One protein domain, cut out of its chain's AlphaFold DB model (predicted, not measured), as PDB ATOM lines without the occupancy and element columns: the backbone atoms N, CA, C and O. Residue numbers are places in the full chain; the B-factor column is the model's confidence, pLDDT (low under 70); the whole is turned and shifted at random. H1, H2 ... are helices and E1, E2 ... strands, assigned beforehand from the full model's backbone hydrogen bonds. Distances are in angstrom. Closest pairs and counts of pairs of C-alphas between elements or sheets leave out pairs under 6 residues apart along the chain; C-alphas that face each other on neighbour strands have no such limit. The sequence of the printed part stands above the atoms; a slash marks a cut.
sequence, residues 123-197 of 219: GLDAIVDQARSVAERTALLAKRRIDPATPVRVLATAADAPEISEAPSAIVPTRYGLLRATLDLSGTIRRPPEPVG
ATOM      1  N   GLY A 123      15.205   6.022  34.207       65.56
ATOM      2  CA  GLY A 123      16.173   5.474  33.243       65.56
ATOM      3  C   GLY A 123      17.625   5.839  33.573       65.56
ATOM      4  O   GLY A 123      17.959   7.017  33.697       65.56
ATOM      5  N   LEU A 124      18.495   4.850  33.773       77.12
ATOM      6  CA  LEU A 124      19.938   5.063  34.004       77.12
ATOM      7  C   LEU A 124      20.776   4.922  32.747       77.12
ATOM      8  O   LEU A 124      21.964   5.227  32.777       77.12
ATOM      9  N   ASP A 125      20.168   4.466  31.661       80.00
ATOM     10  CA  ASP A 125      20.759   4.352  30.335       80.00
ATOM     11  C   ASP A 125      21.513   5.634  29.951       80.00
ATOM     12  O   ASP A 125      22.692   5.576  29.616       80.00
ATOM     13  N   ALA A 126      20.904   6.807  30.151       80.69
ATOM     14  CA  ALA A 126      21.547   8.093  29.881       80.69
ATOM     15  C   ALA A 126      22.712   8.441  30.837       80.69
ATOM     16  O   ALA A 126      23.557   9.265  30.497       80.69
ATOM     17  N   ILE A 127      22.779   7.842  32.031       85.06
ATOM     18  CA  ILE A 127      23.891   8.025  32.985       85.06
ATOM     19  C   ILE A 127      25.079   7.133  32.609       85.06
ATOM     20  O   ILE A 127      26.227   7.517  32.823       85.06
ATOM     21  N   VAL A 128      24.828   5.953  32.045       84.81
ATOM     22  CA  VAL A 128      25.883   5.003  31.652       84.81
ATOM     23  C   VAL A 128      26.302   5.131  30.183       84.81
ATOM     24  O   VAL A 128      27.292   4.524  29.776       84.81
ATOM     25  N   ASP A 129      25.604   5.962  29.407       84.81
ATOM     26  CA  ASP A 129      25.896   6.261  28.006       84.81
ATOM     27  C   ASP A 129      27.239   6.994  27.838       84.81
ATOM     28  O   ASP A 129      27.399   8.162  28.200       84.81
ATOM     29  N   GLN A 130      28.220   6.301  27.257       81.31
ATOM     30  CA  GLN A 130      29.563   6.841  27.026       81.31
ATOM     31  C   GLN A 130      29.609   7.926  25.942       81.31
ATOM     32  O   GLN A 130      30.590   8.666  25.895       81.31
ATOM     33  N   ALA A 131      28.586   8.038  25.088       84.06
ATOM     34  CA  ALA A 131      28.517   9.093  24.078       84.06
ATOM     35  C   ALA A 131      28.220  10.469  24.695       84.06
ATOM     36  O   ALA A 131      28.471  11.495  24.064       84.06
ATOM     37  N   ARG A 132      27.712  10.501  25.933       85.88
ATOM     38  CA  ARG A 132      27.435  11.734  26.673       85.88
ATOM     39  C   ARG A 132      28.661  12.222  27.426       85.88
ATOM     40  O   ARG A 132      29.430  11.450  28.011       85.88
ATOM     41  N   SER A 133      28.802  13.540  27.484       87.88
ATOM     42  CA  SER A 133      29.867  14.179  28.249       87.88
ATOM     43  C   SER A 133      29.766  13.837  29.741       87.88
ATOM     44  O   SER A 133      28.698  13.523  30.274       87.88
ATOM     45  N   VAL A 134      30.893  13.922  30.452       85.69
ATOM     46  CA  VAL A 134      30.908  13.759  31.917       85.69
ATOM     47  C   VAL A 134      29.972  14.774  32.581       85.69
ATOM     48  O   VAL A 134      29.228  14.404  33.480       85.69
ATOM     49  N   ALA A 135      29.930  16.020  32.095       86.38
ATOM     50  CA  ALA A 135      29.058  17.064  32.632       86.38
ATOM     51  C   ALA A 135      27.562  16.712  32.518       86.38
ATOM     52  O   ALA A 135      26.820  16.857  33.490       86.38
ATOM     53  N   GLU A 136      27.117  16.197  31.368       86.12
ATOM     54  CA  GLU A 136      25.726  15.766  31.172       86.12
ATOM     55  C   GLU A 136      25.363  14.588  32.077       86.12
ATOM     56  O   GLU A 136      24.308  14.596  32.713       86.12
ATOM     57  N   ARG A 137      26.250  13.591  32.181       87.12
ATOM     58  CA  ARG A 137      26.041  12.427  33.054       87.12
ATOM     59  C   ARG A 137      25.995  12.822  34.532       87.12
ATOM     60  O   ARG A 137      25.121  12.358  35.261       87.12
ATOM     61  N   THR A 138      26.858  13.743  34.955       86.12
ATOM     62  CA  THR A 138      26.849  14.325  36.304       86.12
ATOM     63  C   THR A 138      25.552  15.084  36.593       86.12
ATOM     64  O   THR A 138      24.957  14.910  37.658       86.12
ATOM     65  N   ALA A 139      25.048  15.871  35.638       84.25
ATOM     66  CA  ALA A 139      23.768  16.563  35.789       84.25
ATOM     67  C   ALA A 139      22.581  15.587  35.904       84.25
ATOM     68  O   ALA A 139      21.625  15.850  36.636       84.25
ATOM     69  N   LEU A 140      22.631  14.446  35.208       85.12
ATOM     70  CA  LEU A 140      21.621  13.388  35.312       85.12
ATOM     71  C   LEU A 140      21.668  12.662  36.668       85.12
ATOM     72  O   LEU A 140      20.606  12.402  37.237       85.12
ATOM     73  N   LEU A 141      22.860  12.402  37.219       84.31
ATOM     74  CA  LEU A 141      23.031  11.889  38.590       84.31
ATOM     75  C   LEU A 141      22.439  12.857  39.628       84.31
ATOM     76  O   LEU A 141      21.645  12.446  40.475       84.31
ATOM     77  N   ALA A 142      22.718  14.157  39.500       83.69
ATOM     78  CA  ALA A 142      22.169  15.171  40.400       83.69
ATOM     79  C   ALA A 142      20.627  15.231  40.348       83.69
ATOM     80  O   ALA A 142      19.973  15.313  41.389       83.69
ATOM     81  N   LYS A 143      20.017  15.094  39.159       82.88
ATOM     82  CA  LYS A 143      18.549  14.987  39.003       82.88
ATOM     83  C   LYS A 143      17.952  13.761  39.710       82.88
ATOM     84  O   LYS A 143      16.775  13.780  40.055       82.88
ATOM     85  N   ARG A 144      18.751  12.713  39.946       79.25
ATOM     86  CA  ARG A 144      18.388  11.517  40.732       79.25
ATOM     87  C   ARG A 144      18.655  11.681  42.232       79.25
ATOM     88  O   ARG A 144      18.495  10.714  42.967       79.25
ATOM     89  N   ARG A 145      19.058  12.875  42.692       85.12
ATOM     90  CA  ARG A 145      19.506  13.137  44.073       85.12
ATOM     91  C   ARG A 145      20.715  12.285  44.482       85.12
ATOM     92  O   ARG A 145      20.910  12.026  45.665       85.12
ATOM     93  N   ILE A 146      21.520  11.857  43.509       83.38
ATOM     94  CA  ILE A 146      22.805  11.203  43.753       83.38
ATOM     95  C   ILE A 146      23.858  12.306  43.740       83.38
ATOM     96  O   ILE A 146      24.011  12.992  42.727       83.38
ATOM     97  N   ASP A 147      24.553  12.488  44.863       83.88
ATOM     98  CA  ASP A 147      25.653  13.445  44.951       83.88
ATOM     99  C   ASP A 147      26.748  13.046  43.945       83.88
ATOM    100  O   ASP A 147      27.254  11.922  44.032       83.88
ATOM    101  N   PRO A 148      27.128  13.926  43.000       76.62
ATOM    102  CA  PRO A 148      28.235  13.695  42.081       76.62
ATOM    103  C   PRO A 148      29.568  13.341  42.737       76.62
ATOM    104  O   PRO A 148      30.403  12.747  42.072       76.62
ATOM    105  N   ALA A 149      29.799  13.694  44.002       80.81
ATOM    106  CA  ALA A 149      30.998  13.288  44.729       80.81
ATOM    107  C   ALA A 149      30.935  11.826  45.217       80.81
ATOM    108  O   ALA A 149      31.952  11.268  45.626       80.81
ATOM    109  N   THR A 150      29.762  11.182  45.163       83.19
ATOM    110  CA  THR A 150      29.589   9.781  45.565       83.19
ATOM    111  C   THR A 150      30.375   8.878  44.614       83.19
ATOM    112  O   THR A 150      30.102   8.878  43.411       83.19
ATOM    113  N   PRO A 151      31.317   8.056  45.106       79.31
ATOM    114  CA  PRO A 151      32.045   7.141  44.242       79.31
ATOM    115  C   PRO A 151      31.117   6.048  43.694       79.31
ATOM    116  O   PRO A 151      30.678   5.172  44.441       79.31
ATOM    117  N   VAL A 152      30.879   6.051  42.384       79.31
ATOM    118  CA  VAL A 152      29.969   5.105  41.719       79.31
ATOM    119  C   VAL A 152      30.747   3.936  41.117       79.31
ATOM    120  O   VAL A 152      31.791   4.118  40.480       79.31
ATOM    121  N   ARG A 153      30.226   2.718  41.279       84.31
ATOM    122  CA  ARG A 153      30.656   1.534  40.526       84.31
ATOM    123  C   ARG A 153      29.506   1.052  39.642       84.31
ATOM    124  O   ARG A 153      28.376   0.965  40.098       84.31
ATOM    125  N   VAL A 154      29.793   0.738  38.381       86.31
ATOM    126  CA  VAL A 154      28.807   0.145  37.461       86.31
ATOM    127  C   VAL A 154      29.048  -1.355  37.382       86.31
ATOM    128  O   VAL A 154      30.184  -1.786  37.180       86.31
ATOM    129  N   LEU A 155      27.991  -2.139  37.542       89.00
ATOM    130  CA  LEU A 155      27.984  -3.587  37.363       89.00
ATOM    131  C   LEU A 155      27.239  -3.903  36.071       89.00
ATOM    132  O   LEU A 155      26.159  -3.362  35.852       89.00
ATOM    133  N   ALA A 156      27.809  -4.750  35.223       89.94
ATOM    134  CA  ALA A 156      27.180  -5.225  33.999       89.94
ATOM    135  C   ALA A 156      26.855  -6.712  34.153       89.94
ATOM    136  O   ALA A 156      27.770  -7.531  34.198       89.94
ATOM    137  N   THR A 157      25.578  -7.061  34.240       91.00
ATOM    138  CA  THR A 157      25.104  -8.453  34.298       91.00
ATOM    139  C   THR A 157      24.303  -8.791  33.044       91.00
ATOM    140  O   THR A 157      23.967  -7.905  32.251       91.00
ATOM    141  N   ALA A 158      23.970 -10.069  32.856       88.31
ATOM    142  CA  ALA A 158      23.000 -10.465  31.836       88.31
ATOM    143  C   ALA A 158      21.663  -9.716  32.033       88.31
ATOM    144  O   ALA A 158      21.307  -9.346  33.156       88.31
ATOM    145  N   ALA A 159      20.943  -9.439  30.942       86.25
ATOM    146  CA  ALA A 159      19.698  -8.664  30.991       86.25
ATOM    147  C   ALA A 159      18.598  -9.342  31.836       86.25
ATOM    148  O   ALA A 159      17.831  -8.664  32.524       86.25
ATOM    149  N   ASP A 160      18.567 -10.672  31.812       82.56
ATOM    150  CA  ASP A 160      17.657 -11.556  32.544       82.56
ATOM    151  C   ASP A 160      18.158 -11.932  33.950       82.56
ATOM    152  O   ASP A 160      17.470 -12.647  34.679       82.56
ATOM    153  N   ALA A 161      19.327 -11.431  34.367       85.56
ATOM    154  CA  ALA A 161      19.816 -11.636  35.722       85.56
ATOM    155  C   ALA A 161      18.851 -11.013  36.755       85.56
ATOM    156  O   ALA A 161      18.300  -9.933  36.494       85.56
ATOM    157  N   PRO A 162      18.681 -11.638  37.940       81.62
ATOM    158  CA  PRO A 162      17.837 -11.106  39.004       81.62
ATOM    159  C   PRO A 162      18.188  -9.660  39.357       81.62
ATOM    160  O   PRO A 162      19.363  -9.287  39.426       81.62
ATOM    161  N   GLU A 163      17.167  -8.846  39.614       80.12
ATOM    162  CA  GLU A 163      17.379  -7.456  40.002       80.12
ATOM    163  C   GLU A 163      18.021  -7.363  41.387       80.12
ATOM    164  O   GLU A 163      17.654  -8.075  42.324       80.12
ATOM    165  N   ILE A 164      18.986  -6.455  41.522       81.19
ATOM    166  CA  ILE A 164      19.575  -6.137  42.818       81.19
ATOM    167  C   ILE A 164      18.679  -5.089  43.470       81.19
ATOM    168  O   ILE A 164      18.614  -3.951  43.007       81.19
ATOM    169  N   SER A 165      17.984  -5.494  44.534       70.50
ATOM    170  CA  SER A 165      17.058  -4.630  45.268       70.50
ATOM    171  C   SER A 165      17.719  -3.309  45.662       70.50
ATOM    172  O   SER A 165      18.872  -3.293  46.089       70.50
ATOM    173  N   GLU A 166      16.973  -2.211  45.523       74.25
ATOM    174  CA  GLU A 166      17.369  -0.838  45.892       74.25
ATOM    175  C   GLU A 166      18.527  -0.230  45.081       74.25
ATOM    176  O   GLU A 166      18.813   0.960  45.219       74.25
ATOM    177  N   ALA A 167      19.161  -0.997  44.190       81.38
ATOM    178  CA  ALA A 167      20.187  -0.487  43.298       81.38
ATOM    179  C   ALA A 167      19.545   0.008  41.993       81.38
ATOM    180  O   ALA A 167      18.850  -0.756  41.316       81.38
ATOM    181  N   PRO A 168      19.788   1.263  41.583       81.06
ATOM    182  CA  PRO A 168      19.323   1.725  40.289       81.06
ATOM    183  C   PRO A 168      19.901   0.823  39.176       81.06
ATOM    184  O   PRO A 168      21.122   0.675  39.089       81.06
ATOM    185  N   SER A 169      19.052   0.286  38.283       84.50
ATOM    186  CA  SER A 169      19.496  -0.429  37.074       84.50
ATOM    187  C   SER A 169      18.787   0.002  35.776       84.50
ATOM    188  O   SER A 169      17.720   0.611  35.809       84.50
ATOM    189  N   ALA A 170      19.409  -0.275  34.626       85.50
ATOM    190  CA  ALA A 170      18.819  -0.116  33.295       85.50
ATOM    191  C   ALA A 170      19.324  -1.193  32.326       85.50
ATOM    192  O   ALA A 170      20.471  -1.630  32.425       85.50
ATOM    193  N   ILE A 171      18.489  -1.587  31.361       86.19
ATOM    194  CA  ILE A 171      18.916  -2.428  30.236       86.19
ATOM    195  C   ILE A 171      19.582  -1.547  29.182       86.19
ATOM    196  O   ILE A 171      19.003  -0.564  28.724       86.19
ATOM    197  N   VAL A 172      20.804  -1.907  28.797       86.25
ATOM    198  CA  VAL A 172      21.633  -1.159  27.855       86.25
ATOM    199  C   VAL A 172      21.993  -2.063  26.675       86.25
ATOM    200  O   VAL A 172      22.563  -3.140  26.880       86.25
ATOM    201  N   PRO A 173      21.700  -1.651  25.429       83.81
ATOM    202  CA  PRO A 173      22.196  -2.346  24.254       83.81
ATOM    203  C   PRO A 173      23.697  -2.096  24.096       83.81
ATOM    204  O   PRO A 173      24.161  -0.957  24.076       83.81
ATOM    205  N   THR A 174      24.474  -3.170  23.968       83.06
ATOM    206  CA  THR A 174      25.927  -3.098  23.778       83.06
ATOM    207  C   THR A 174      26.369  -3.983  22.616       83.06
ATOM    208  O   THR A 174      25.617  -4.830  22.133       83.06
ATOM    209  N   ARG A 175      27.636  -3.860  22.202       82.44
ATOM    210  CA  ARG A 175      28.250  -4.781  21.227       82.44
ATOM    211  C   ARG A 175      28.300  -6.246  21.689       82.44
ATOM    212  O   ARG A 175      28.604  -7.113  20.883       82.44
ATOM    213  N   TYR A 176      28.047  -6.505  22.971       82.44
ATOM    214  CA  TYR A 176      28.028  -7.837  23.578       82.44
ATOM    215  C   TYR A 176      26.602  -8.363  23.806       82.44
ATOM    216  O   TYR A 176      26.425  -9.372  24.478       82.44
ATOM    217  N   GLY A 177      25.588  -7.678  23.267       85.81
ATOM    218  CA  GLY A 177      24.179  -7.968  23.513       85.81
ATOM    219  C   GLY A 177      23.553  -7.024  24.539       85.81
ATOM    220  O   GLY A 177      24.130  -5.992  24.906       85.81
ATOM    221  N   LEU A 178      22.338  -7.366  24.966       88.44
ATOM    222  CA  LEU A 178      21.611  -6.639  26.002       88.44
ATOM    223  C   LEU A 178      22.217  -6.970  27.366       88.44
ATOM    224  O   LEU A 178      22.275  -8.135  27.755       88.44
ATOM    225  N   LEU A 179      22.648  -5.942  28.089       88.62
ATOM    226  CA  LEU A 179      23.184  -6.074  29.440       88.62
ATOM    227  C   LEU A 179      22.362  -5.235  30.407       88.62
ATOM    228  O   LEU A 179      21.859  -4.173  30.044       88.62
ATOM    229  N   ARG A 180      22.270  -5.680  31.658       89.06
ATOM    230  CA  ARG A 180      21.760  -4.861  32.754       89.06
ATOM    231  C   ARG A 180      22.924  -4.105  33.382       89.06
ATOM    232  O   ARG A 180      23.857  -4.716  33.895       89.06
ATOM    233  N   ALA A 181      22.867  -2.780  33.330       89.31
ATOM    234  CA  ALA A 181      23.787  -1.894  34.022       89.31
ATOM    235  C   ALA A 181      23.185  -1.485  35.370       89.31
ATOM    236  O   ALA A 181      22.134  -0.850  35.398       89.31
ATOM    237  N   THR A 182      23.858  -1.815  36.470       87.81
ATOM    238  CA  THR A 182      23.435  -1.485  37.840       87.81
ATOM    239  C   THR A 182      24.440  -0.537  38.488       87.81
ATOM    240  O   THR A 182      25.647  -0.780  38.429       87.81
ATOM    241  N   LEU A 183      23.961   0.544  39.109       86.00
ATOM    242  CA  LEU A 183      24.792   1.490  39.852       86.00
ATOM    243  C   LEU A 183      24.920   1.057  41.315       86.00
ATOM    244  O   LEU A 183      23.960   1.083  42.078       86.00
ATOM    245  N   ASP A 184      26.137   0.714  41.713       87.00
ATOM    246  CA  ASP A 184      26.533   0.498  43.097       87.00
ATOM    247  C   ASP A 184      27.059   1.813  43.687       87.00
ATOM    248  O   ASP A 184      28.206   2.209  43.452       87.00
ATOM    249  N   LEU A 185      26.181   2.515  44.406       82.62
ATOM    250  CA  LEU A 185      26.465   3.819  45.016       82.62
ATOM    251  C   LEU A 185      27.112   3.689  46.402       82.62
ATOM    252  O   LEU A 185      27.931   4.513  46.795       82.62
ATOM    253  N   SER A 186      26.745   2.649  47.149       77.56
ATOM    254  CA  SER A 186      27.180   2.405  48.529       77.56
ATOM    255  C   SER A 186      28.448   1.552  48.613       77.56
ATOM    256  O   SER A 186      29.077   1.476  49.670       77.56
ATOM    257  N   GLY A 187      28.831   0.872  47.526       74.81
ATOM    258  CA  GLY A 187      29.900  -0.126  47.540       74.81
ATOM    259  C   GLY A 187      29.518  -1.400  48.303       74.81
ATOM    260  O   GLY A 187      30.393  -2.208  48.622       74.81
ATOM    261  N   THR A 188      28.238  -1.575  48.652       78.25
ATOM    262  CA  THR A 188      27.766  -2.681  49.503       78.25
ATOM    263  C   THR A 188      27.378  -3.921  48.708       78.25
ATOM    264  O   THR A 188      27.196  -4.983  49.307       78.25
ATOM    265  N   ILE A 189      27.316  -3.839  47.373       81.00
ATOM    266  CA  ILE A 189      27.055  -5.001  46.518       81.00
ATOM    267  C   ILE A 189      28.304  -5.893  46.497       81.00
ATOM    268  O   ILE A 189      29.235  -5.709  45.710       81.00
ATOM    269  N   ARG A 190      28.344  -6.862  47.416       76.00
ATOM    270  CA  ARG A 190      29.476  -7.794  47.575       76.00
ATOM    271  C   ARG A 190      29.383  -9.025  46.677       76.00
ATOM    272  O   ARG A 190      30.416  -9.603  46.367       76.00
ATOM    273  N   ARG A 191      28.169  -9.428  46.288       79.19
ATOM    274  CA  ARG A 191      27.892 -10.620  45.471       79.19
ATOM    275  C   ARG A 191      26.827 -10.310  44.416       79.19
ATOM    276  O   ARG A 191      25.651 -10.570  44.659       79.19
ATOM    277  N   PRO A 192      27.198  -9.666  43.302       80.12
ATOM    278  CA  PRO A 192      26.281  -9.508  42.180       80.12
ATOM    279  C   PRO A 192      25.995 -10.861  41.500       80.12
ATOM    280  O   PRO A 192      26.812 -11.774  41.625       80.12
ATOM    281  N   PRO A 193      24.871 -10.994  40.772       80.38
ATOM    282  CA  PRO A 193      24.613 -12.160  39.933       80.38
ATOM    283  C   PRO A 193      25.750 -12.389  38.933       80.38
ATOM    284  O   PRO A 193      26.208 -11.445  38.290       80.38
ATOM    285  N   GLU A 194      26.184 -13.637  38.794       76.06
ATOM    286  CA  GLU A 194      27.190 -14.035  37.811       76.06
ATOM    287  C   GLU A 194      26.521 -14.544  36.525       76.06
ATOM    288  O   GLU A 194      25.450 -15.150  36.595       76.06
ATOM    289  N   PRO A 195      27.136 -14.337  35.347       79.94
ATOM    290  CA  PRO A 195      28.394 -13.621  35.113       79.94
ATOM    291  C   PRO A 195      28.249 -12.090  35.230       79.94
ATOM    292  O   PRO A 195      27.237 -11.512  34.829       79.94
ATOM    293  N   VAL A 196      29.296 -11.428  35.741       82.19
ATOM    294  CA  VAL A 196      29.332  -9.971  35.958       82.19
ATOM    295  C   VAL A 196      30.598  -9.331  35.379       82.19
ATOM    296  O   VAL A 196      31.716  -9.806  35.573       82.19
ATOM    297  N   GLY A 197      30.431  -8.205  34.689       77.31
ATOM    298  CA  GLY A 197      31.501  -7.273  34.350       77.31
ATOM    299  C   GLY A 197      31.527  -6.094  35.323       77.31
ATOM    300  O   GLY A 197      30.486  -5.519  35.639       77.31
TER     301      GLY A 197
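This is residues 123 to 197 of the 219 residues of an uncharacterized protein of Streptomyces sp. WAC02707 (UniProt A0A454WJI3). A strongly twisted sheet of three strands has the short helix H1 over one face, and the longer helix H2 packs on H1, away from the sheet. The last stretch, residues 185 to 197, folds back from E3 so that its end pairs beside E1, while residues 130 to 135 stick out. The printed part has 75 residues, with two named helices and then three named strands along the chain; the sheet's order is E1, E3, E2, all antiparallel. The class is mixed, helices and strands, with under half of the residues in named elements. The whole is compact, with a radius of gyration of the C-alphas of 12.1 A and spans of 31 by 28 by 16 A.

H1, residues 125 to 128, begins with C-alpha 125 at (20.759, 4.352, 30.335) and is 5.3 A long. H2, residues 134 to 143, is 14.3 A long. E1, residues 153 to 158, is 16.7 A long, and E2, residues 169 to 174, 15.0 A. E3, residues 177 to 184, is 21.5 A long and ends with C-alpha 184 at (26.533, 0.498, 43.097).

E3 is the inner strand. E1 is its antiparallel neighbour at 146 degrees, with N 155 and O 182 2.9 A apart, within hydrogen-bond range. E2 and E3 form a hairpin at 145 degrees, with N 172 and O 179 2.8 A apart, within range. H1 is on the sheet, over E3, at a height of 7.9 A. H1 and H2 touch, the closest C-alphas being those of Ile 127 and Arg 137, 4.9 A apart. H2 is not on the sheet. In H2 every O i to N i+4 pair is within range; H1 is too short for such a pair.

The C-alphas of Ala 135 and Glu 194 are farthest apart, 31.6 A. The printed part has no cut, and no link is long. Of the printed residues, Gly 123 alone has a pLDDT under 70.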